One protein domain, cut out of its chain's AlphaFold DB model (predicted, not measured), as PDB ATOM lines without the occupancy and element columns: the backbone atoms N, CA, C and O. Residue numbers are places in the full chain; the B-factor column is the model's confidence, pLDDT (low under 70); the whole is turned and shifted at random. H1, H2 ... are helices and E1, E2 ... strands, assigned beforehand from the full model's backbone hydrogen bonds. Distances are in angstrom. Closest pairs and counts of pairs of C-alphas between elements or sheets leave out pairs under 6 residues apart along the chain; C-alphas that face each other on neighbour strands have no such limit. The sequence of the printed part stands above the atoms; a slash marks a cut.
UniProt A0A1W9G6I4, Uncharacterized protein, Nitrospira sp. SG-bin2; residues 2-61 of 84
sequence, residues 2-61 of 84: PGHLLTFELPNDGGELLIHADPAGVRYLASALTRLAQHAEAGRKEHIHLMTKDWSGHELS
ATOM      1  N   PRO A   2      16.465 -13.914   5.973       46.62
ATOM      2  CA  PRO A   2      15.562 -12.885   5.469       46.62
ATOM      3  C   PRO A   2      14.424 -13.610   4.745       46.62
ATOM      4  O   PRO A   2      14.661 -14.321   3.768       46.62
ATOM      5  N   GLY A   3      13.231 -13.558   5.337       66.38
ATOM      6  CA  GLY A   3      12.049 -14.218   4.803       66.38
ATOM      7  C   GLY A   3      11.685 -13.591   3.465       66.38
ATOM      8  O   GLY A   3      11.811 -12.380   3.306       66.38
ATOM      9  N   HIS A   4      11.279 -14.417   2.509       69.44
ATOM     10  CA  HIS A   4      10.573 -13.953   1.323       69.44
ATOM     11  C   HIS A   4       9.082 -14.200   1.542       69.44
ATOM     12  O   HIS A   4       8.704 -15.215   2.136       69.44
ATOM     13  N   LEU A   5       8.240 -13.288   1.072       79.19
ATOM     14  CA  LEU A   5       6.799 -13.493   1.040       79.19
ATOM     15  C   LEU A   5       6.447 -14.356  -0.172       79.19
ATOM     16  O   LEU A   5       6.704 -13.966  -1.309       79.19
ATOM     17  N   LEU A   6       5.845 -15.512   0.081       82.06
ATOM     18  CA  LEU A   6       5.134 -16.318  -0.904       82.06
ATOM     19  C   LEU A   6       4.002 -17.024  -0.162       82.06
ATOM     20  O   LEU A   6       4.272 -17.840   0.717       82.06
ATOM     21  N   THR A   7       2.759 -16.700  -0.484       81.44
ATOM     22  CA  THR A   7       1.575 -17.348   0.082       81.44
ATOM     23  C   THR A   7       0.576 -17.672  -1.018       81.44
ATOM     24  O   THR A   7       0.564 -17.049  -2.083       81.44
ATOM     25  N   PHE A   8      -0.241 -18.682  -0.743       83.88
ATOM     26  CA  PHE A   8      -1.301 -19.157  -1.615       83.88
ATOM     27  C   PHE A   8      -2.612 -19.058  -0.851       83.88
ATOM     28  O   PHE A   8      -2.692 -19.543   0.276       83.88
ATOM     29  N   GLU A   9      -3.615 -18.446  -1.461       81.31
ATOM     30  CA  GLU A   9      -4.953 -18.311  -0.894       81.31
ATOM     31  C   GLU A   9      -5.965 -18.876  -1.892       81.31
ATOM     32  O   GLU A   9      -5.914 -18.584  -3.088       81.31
ATOM     33  N   LEU A  10      -6.855 -19.733  -1.398       80.88
ATOM     34  CA  LEU A  10      -7.988 -20.242  -2.156       80.88
ATOM     35  C   LEU A  10      -9.250 -19.661  -1.514       80.88
ATOM     36  O   LEU A  10      -9.607 -20.101  -0.419       80.88
ATOM     37  N   PRO A  11      -9.910 -18.682  -2.150       75.12
ATOM     38  CA  PRO A  11     -11.138 -18.113  -1.622       75.12
ATOM     39  C   PRO A  11     -12.233 -19.176  -1.490       75.12
ATOM     40  O   PRO A  11     -12.222 -20.211  -2.160       75.12
ATOM     41  N   ASN A  12     -13.223 -18.901  -0.641       75.00
ATOM     42  CA  ASN A  12     -14.317 -19.834  -0.342       75.00
ATOM     43  C   ASN A  12     -15.176 -20.213  -1.560       75.00
ATOM     44  O   ASN A  12     -15.860 -21.235  -1.532       75.00
ATOM     45  N   ASP A  13     -15.166 -19.400  -2.617       78.25
ATOM     46  CA  ASP A  13     -15.844 -19.707  -3.877       78.25
ATOM     47  C   ASP A  13     -15.050 -20.682  -4.769       78.25
ATOM     48  O   ASP A  13     -15.600 -21.211  -5.737       78.25
ATOM     49  N   GLY A  14     -13.783 -20.953  -4.431       69.12
ATOM     50  CA  GLY A  14     -12.890 -21.886  -5.116       69.12
ATOM     51  C   GLY A  14     -12.619 -21.545  -6.581       69.12
ATOM     52  O   GLY A  14     -12.127 -22.407  -7.314       69.12
ATOM     53  N   GLY A  15     -12.975 -20.337  -7.028       83.44
ATOM     54  CA  GLY A  15     -12.930 -19.957  -8.440       83.44
ATOM     55  C   GLY A  15     -11.521 -19.647  -8.940       83.44
ATOM     56  O   GLY A  15     -11.223 -19.843 -10.120       83.44
ATOM     57  N   GLU A  16     -10.643 -19.202  -8.042       80.56
ATOM     58  CA  GLU A  16      -9.294 -18.759  -8.372       80.56
ATOM     59  C   GLU A  16      -8.280 -19.080  -7.271       80.56
ATOM     60  O   GLU A  16      -8.605 -19.120  -6.092       80.56
ATOM     61  N   LEU A  17      -7.027 -19.310  -7.667       82.50
ATOM     62  CA  LEU A  17      -5.898 -19.403  -6.745       82.50
ATOM     63  C   LEU A  17      -5.187 -18.053  -6.722       82.50
ATOM     64  O   LEU A  17      -4.617 -17.636  -7.736       82.50
ATOM     65  N   LEU A  18      -5.178 -17.406  -5.566       82.00
ATOM     66  CA  LEU A  18      -4.468 -16.156  -5.352       82.00
ATOM     67  C   LEU A  18      -3.040 -16.449  -4.885       82.00
ATOM     68  O   LEU A  18      -2.805 -17.285  -4.011       82.00
ATOM     69  N   ILE A  19      -2.072 -15.763  -5.494       86.62
ATOM     70  CA  ILE A  19      -0.649 -15.878  -5.161       86.62
ATOM     71  C   ILE A  19      -0.160 -14.503  -4.722       86.62
ATOM     72  O   ILE A  19      -0.073 -13.582  -5.536       86.62
ATOM     73  N   HIS A  20       0.208 -14.375  -3.449       83.44
ATOM     74  CA  HIS A  20       0.791 -13.150  -2.911       83.44
ATOM     75  C   HIS A  20       2.282 -13.367  -2.691       83.44
ATOM     76  O   HIS A  20       2.691 -14.262  -1.953       83.44
ATOM     77  N   ALA A  21       3.113 -12.564  -3.352       84.62
ATOM     78  CA  ALA A  21       4.555 -12.712  -3.255       84.62
ATOM     79  C   ALA A  21       5.300 -11.387  -3.403       84.62
ATOM     80  O   ALA A  21       4.884 -10.497  -4.146       84.62
ATOM     81  N   ASP A  22       6.438 -11.288  -2.722       85.38
ATOM     82  CA  ASP A  22       7.430 -10.248  -2.987       85.38
ATOM     83  C   ASP A  22       8.347 -10.663  -4.165       85.38
ATOM     84  O   ASP A  22       8.271 -11.799  -4.650       85.38
ATOM     85  N   PRO A  23       9.249  -9.789  -4.657       93.25
ATOM     86  CA  PRO A  23      10.127 -10.143  -5.774       93.25
ATOM     87  C   PRO A  23      10.997 -11.388  -5.535       93.25
ATOM     88  O   PRO A  23      11.318 -12.098  -6.491       93.25
ATOM     89  N   ALA A  24      11.397 -11.667  -4.291       86.19
ATOM     90  CA  ALA A  24      12.177 -12.856  -3.961       86.19
ATOM     91  C   ALA A  24      11.298 -14.118  -3.977       86.19
ATOM     92  O   ALA A  24      11.716 -15.140  -4.526       86.19
ATOM     93  N   GLY A  25      10.068 -14.030  -3.470       85.81
ATOM     94  CA  GLY A  25       9.073 -15.098  -3.503       85.81
ATOM     95  C   GLY A  25       8.633 -15.459  -4.919       85.81
ATOM     96  O   GLY A  25       8.573 -16.642  -5.251       85.81
ATOM     97  N   VAL A  26       8.434 -14.470  -5.799       90.88
ATOM     98  CA  VAL A  26       8.127 -14.716  -7.222       90.88
ATOM     99  C   VAL A  26       9.270 -15.470  -7.906       90.88
ATOM    100  O   VAL A  26       9.036 -16.443  -8.624       90.88
ATOM    101  N   ARG A  27      10.525 -15.066  -7.664       92.62
ATOM    102  CA  ARG A  27      11.700 -15.765  -8.218       92.62
ATOM    103  C   ARG A  27      11.819 -17.192  -7.686       92.62
ATOM    104  O   ARG A  27      12.174 -18.097  -8.442       92.62
ATOM    105  N   TYR A  28      11.514 -17.394  -6.407       86.88
ATOM    106  CA  TYR A  28      11.502 -18.717  -5.797       86.88
ATOM    107  C   TYR A  28      10.432 -19.620  -6.425       86.88
ATOM    108  O   TYR A  28      10.754 -20.734  -6.850       86.88
ATOM    109  N   LEU A  29       9.203 -19.117  -6.588       89.94
ATOM    110  CA  LEU A  29       8.121 -19.832  -7.267       89.94
ATOM    111  C   LEU A  29       8.505 -20.208  -8.704       89.94
ATOM    112  O   LEU A  29       8.359 -21.365  -9.096       89.94
ATOM    113  N   ALA A  30       9.058 -19.267  -9.473       93.31
ATOM    114  CA  ALA A  30       9.499 -19.531 -10.842       93.31
ATOM    115  C   ALA A  30      10.540 -20.662 -10.902       93.31
ATOM    116  O   ALA A  30      10.405 -21.589 -11.698       93.31
ATOM    117  N   SER A  31      11.534 -20.642 -10.007       91.81
ATOM    118  CA  SER A  31      12.535 -21.711  -9.934       91.81
ATOM    119  C   SER A  31      11.923 -23.072  -9.593       91.81
ATOM    120  O   SER A  31      12.408 -24.088 -10.097       91.81
ATOM    121  N   ALA A  32      10.906 -23.116  -8.730       89.94
ATOM    122  CA  ALA A  32      10.208 -24.356  -8.405       89.94
ATOM    123  C   ALA A  32       9.449 -24.898  -9.624       89.94
ATOM    124  O   ALA A  32       9.595 -26.071  -9.965       89.94
ATOM    125  N   LEU A  33       8.722 -24.039 -10.343       91.88
ATOM    126  CA  LEU A  33       8.001 -24.427 -11.559       91.88
ATOM    127  C   LEU A  33       8.946 -24.947 -12.650       91.88
ATOM    128  O   LEU A  33       8.654 -25.970 -13.266       91.88
ATOM    129  N   THR A  34      10.107 -24.313 -12.845       94.44
ATOM    130  CA  THR A  34      11.124 -24.803 -13.792       94.44
ATOM    131  C   THR A  34      11.600 -26.211 -13.442       94.44
ATOM    132  O   THR A  34      11.699 -27.059 -14.326       94.44
ATOM    133  N   ARG A  35      11.866 -26.493 -12.161       90.25
ATOM    134  CA  ARG A  35      12.263 -27.841 -11.725       90.25
ATOM    135  C   ARG A  35      11.149 -28.850 -11.981       90.25
ATOM    136  O   ARG A  35      11.411 -29.916 -12.527       90.25
ATOM    137  N   LEU A  36       9.908 -28.504 -11.638       90.06
ATOM    138  CA  LEU A  36       8.757 -29.377 -11.865       90.06
ATOM    139  C   LEU A  36       8.589 -29.723 -13.353       90.06
ATOM    140  O   LEU A  36       8.368 -30.887 -13.681       90.06
ATOM    141  N   ALA A  37       8.764 -28.742 -14.244       90.94
ATOM    142  CA  ALA A  37       8.740 -28.960 -15.689       90.94
ATOM    143  C   ALA A  37       9.828 -29.948 -16.138       90.94
ATOM    144  O   ALA A  37       9.523 -30.912 -16.832       90.94
ATOM    145  N   GLN A  38      11.064 -29.787 -15.657       92.88
ATOM    146  CA  GLN A  38      12.168 -30.710 -15.962       92.88
ATOM    147  C   GLN A  38      11.887 -32.143 -15.488       92.88
ATOM    148  O   GLN A  38      12.210 -33.108 -16.185       92.88
ATOM    149  N   HIS A  39      11.283 -32.313 -14.307       88.94
ATOM    150  CA  HIS A  39      10.873 -33.637 -13.833       88.94
ATOM    151  C   HIS A  39       9.796 -34.236 -14.742       88.94
ATOM    152  O   HIS A  39       9.927 -35.391 -15.151       88.94
ATOM    153  N   ALA A  40       8.782 -33.448 -15.109       89.62
ATOM    154  CA  ALA A  40       7.707 -33.888 -15.993       89.62
ATOM    155  C   ALA A  40       8.222 -34.287 -17.388       89.62
ATOM    156  O   ALA A  40       7.859 -35.350 -17.888       89.62
ATOM    157  N   GLU A  41       9.116 -33.490 -17.982       92.62
ATOM    158  CA  GLU A  41       9.785 -33.785 -19.260       92.62
ATOM    159  C   GLU A  41      10.607 -35.078 -19.196       92.62
ATOM    160  O   GLU A  41      10.628 -35.859 -20.144       92.62
ATOM    161  N   ALA A  42      11.227 -35.353 -18.048       93.19
ATOM    162  CA  ALA A  42      11.938 -36.601 -17.788       93.19
ATOM    163  C   ALA A  42      11.008 -37.789 -17.448       93.19
ATOM    164  O   ALA A  42      11.497 -38.845 -17.043       93.19
ATOM    165  N   GLY A  43       9.683 -37.629 -17.551       90.50
ATOM    166  CA  GLY A  43       8.693 -38.661 -17.225       90.50
ATOM    167  C   GLY A  43       8.541 -38.944 -15.725       90.50
ATOM    168  O   GLY A  43       7.927 -39.942 -15.342       90.50
ATOM    169  N   ARG A  44       9.094 -38.086 -14.862       84.00
ATOM    170  CA  ARG A  44       9.053 -38.229 -13.403       84.00
ATOM    171  C   ARG A  44       7.852 -37.481 -12.829       84.00
ATOM    172  O   ARG A  44       7.622 -36.315 -13.129       84.00
ATOM    173  N   LYS A  45       7.090 -38.154 -11.964       74.75
ATOM    174  CA  LYS A  45       5.924 -37.589 -11.259       74.75
ATOM    175  C   LYS A  45       6.325 -37.057  -9.883       74.75
ATOM    176  O   LYS A  45       5.812 -37.504  -8.860       74.75
ATOM    177  N   GLU A  46       7.300 -36.156  -9.865       80.06
ATOM    178  CA  GLU A  46       7.756 -35.513  -8.633       80.06
ATOM    179  C   GLU A  46       6.862 -34.315  -8.288       80.06
ATOM    180  O   GLU A  46       6.269 -33.692  -9.167       80.06
ATOM    181  N   HIS A  47       6.749 -34.003  -7.000       78.31
ATOM    182  CA  HIS A  47       6.059 -32.821  -6.494       78.31
ATOM    183  C   HIS A  47       7.026 -32.008  -5.637       78.31
ATOM    184  O   HIS A  47       7.876 -32.562  -4.943       78.31
ATOM    185  N   ILE A  48       6.907 -30.681  -5.695       77.75
ATOM    186  CA  ILE A  48       7.742 -29.773  -4.910       77.75
ATOM    187  C   ILE A  48       6.903 -29.233  -3.767       77.75
ATOM    188  O   ILE A  48       5.874 -28.594  -3.973       77.75
ATOM    189  N   HIS A  49       7.374 -29.475  -2.553       74.31
ATOM    190  CA  HIS A  49       6.790 -28.905  -1.359       74.31
ATOM    191  C   HIS A  49       7.279 -27.470  -1.176       74.31
ATOM    192  O   HIS A  49       8.375 -27.227  -0.673       74.31
ATOM    193  N   LEU A  50       6.453 -26.514  -1.586       68.00
ATOM    194  CA  LEU A  50       6.555 -25.144  -1.105       68.00
ATOM    195  C   LEU A  50       5.852 -25.149   0.250       68.00
ATOM    196  O   LEU A  50       4.636 -25.237   0.292       68.00
ATOM    197  N   MET A  51       6.594 -25.210   1.353       59.72
ATOM    198  CA  MET A  51       6.023 -25.032   2.689       59.72
ATOM    199  C   MET A  51       7.061 -24.446   3.637       59.72
ATOM    200  O   MET A  51       8.239 -24.806   3.603       59.72
ATOM    201  N   THR A  52       6.603 -23.542   4.500       56.03
ATOM    202  CA  THR A  52       7.344 -23.081   5.678       56.03
ATOM    203  C   THR A  52       6.602 -23.540   6.932       56.03
ATOM    204  O   THR A  52       5.422 -23.882   6.863       56.03
ATOM    205  N   LYS A  53       7.276 -23.552   8.089       46.81
ATOM    206  CA  LYS A  53       6.634 -23.904   9.370       46.81
ATOM    207  C   LYS A  53       5.441 -23.000   9.699       46.81
ATOM    208  O   LYS A  53       4.532 -23.446  10.380       46.81
ATOM    209  N   ASP A  54       5.441 -21.775   9.180       44.62
ATOM    210  CA  ASP A  54       4.433 -20.754   9.466       44.62
ATOM    211  C   ASP A  54       3.171 -20.894   8.600       44.62
ATOM    212  O   ASP A  54       2.186 -20.203   8.830       44.62
ATOM    213  N   TRP A  55       3.160 -21.811   7.625       55.25
ATOM    214  CA  TRP A  55       1.961 -22.130   6.837       55.25
ATOM    215  C   TRP A  55       0.971 -23.030   7.600       55.25
ATOM    216  O   TRP A  55      -0.026 -23.464   7.033       55.25
ATOM    217  N   SER A  56       1.213 -23.305   8.888       40.81
ATOM    218  CA  SER A  56       0.258 -23.968   9.782       40.81
ATOM    219  C   SER A  56      -0.677 -22.949  10.459       40.81
ATOM    220  O   SER A  56      -0.604 -22.730  11.669       40.81
ATOM    221  N   GLY A  57      -1.537 -22.296   9.677       41.97
ATOM    222  CA  GLY A  57      -2.711 -21.555  10.159       41.97
ATOM    223  C   GLY A  57      -3.981 -22.340   9.823       41.97
ATOM    224  O   GLY A  57      -3.939 -23.226   8.980       41.97
ATOM    225  N   HIS A  58      -5.120 -22.069  10.465       43.66
ATOM    226  CA  HIS A  58      -6.374 -22.821  10.247       43.66
ATOM    227  C   HIS A  58      -7.045 -22.620   8.863       43.66
ATOM    228  O   HIS A  58      -8.203 -22.982   8.685       43.66
ATOM    229  N   GLU A  59      -6.287 -22.159   7.868       49.47
ATOM    230  CA  GLU A  59      -6.542 -22.305   6.437       49.47
ATOM    231  C   GLU A  59      -5.310 -23.003   5.830       49.47
ATOM    232  O   GLU A  59      -4.187 -22.531   5.983       49.47
ATOM    233  N   LEU A  60      -5.560 -24.165   5.203       50.44
ATOM    234  CA  LEU A  60      -4.695 -25.356   5.048       50.44
ATOM    235  C   LEU A  60      -4.596 -26.277   6.289       50.44
ATOM    236  O   LEU A  60      -3.562 -26.360   6.945       50.44
ATOM    237  N   SER A  61      -5.639 -27.084   6.551       42.53
ATOM    238  CA  SER A  61      -5.519 -28.409   7.210       42.53
ATOM    239  C   SER A  61      -6.807 -29.238   6.998       42.53
ATOM    240  O   SER A  61      -7.898 -28.686   7.041       42.53
TER     241      SER A  61
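Overview. This is residues 2 to 61 of the 84 residues of an uncharacterized protein of Nitrospira sp. SG-bin2 (UniProt A0A1W9G6I4). A small two-stranded hairpin, E1 and E2, and one long helix, H1, make an open V, with H1 leaving from the end of E2. After H1 an unnamed stretch, residues 42 to 61, folds back toward the hairpin, whose turn sticks out at residues 11 to 16. The printed part has 60 residues, in the order E1, E2, H1; the sheet is antiparallel and the class mixed, with under half of the residues in named elements. It is loose, radius of gyration of the C-alphas 13.3 A, spanning 36 by 31 by 20 A.

Along the chain. E1, residues 6 to 9, begins at C-alpha 6 (5.134, -16.318, -0.904) and is 10.3 A long. E2 is residues 18 to 21, 9.9 A. H1, residues 23 to 41, 27.2 A, ends at C-alpha 41 (9.785, -33.785, -19.260).

Arrangement. E1 and E2 form an antiparallel hairpin at 164 degrees, with N 7 and O 20 within hydrogen-bond range at 2.8 A. The closest C-alphas of E1 and H1, Leu 6 and Gly 25, are 4.9 A apart. E2 and H1 are near each other, with 7 pairs of C-alphas within 10 A. In H1 every O i to N i+4 pair is within hydrogen-bond range.

Size, cuts and confidence. The farthest C-alphas, Ala 42 and His 58, are 36.2 A apart. The printed part has no cut. Confidence is under 70 at residues 2 to 4, 14 and 50 to 61.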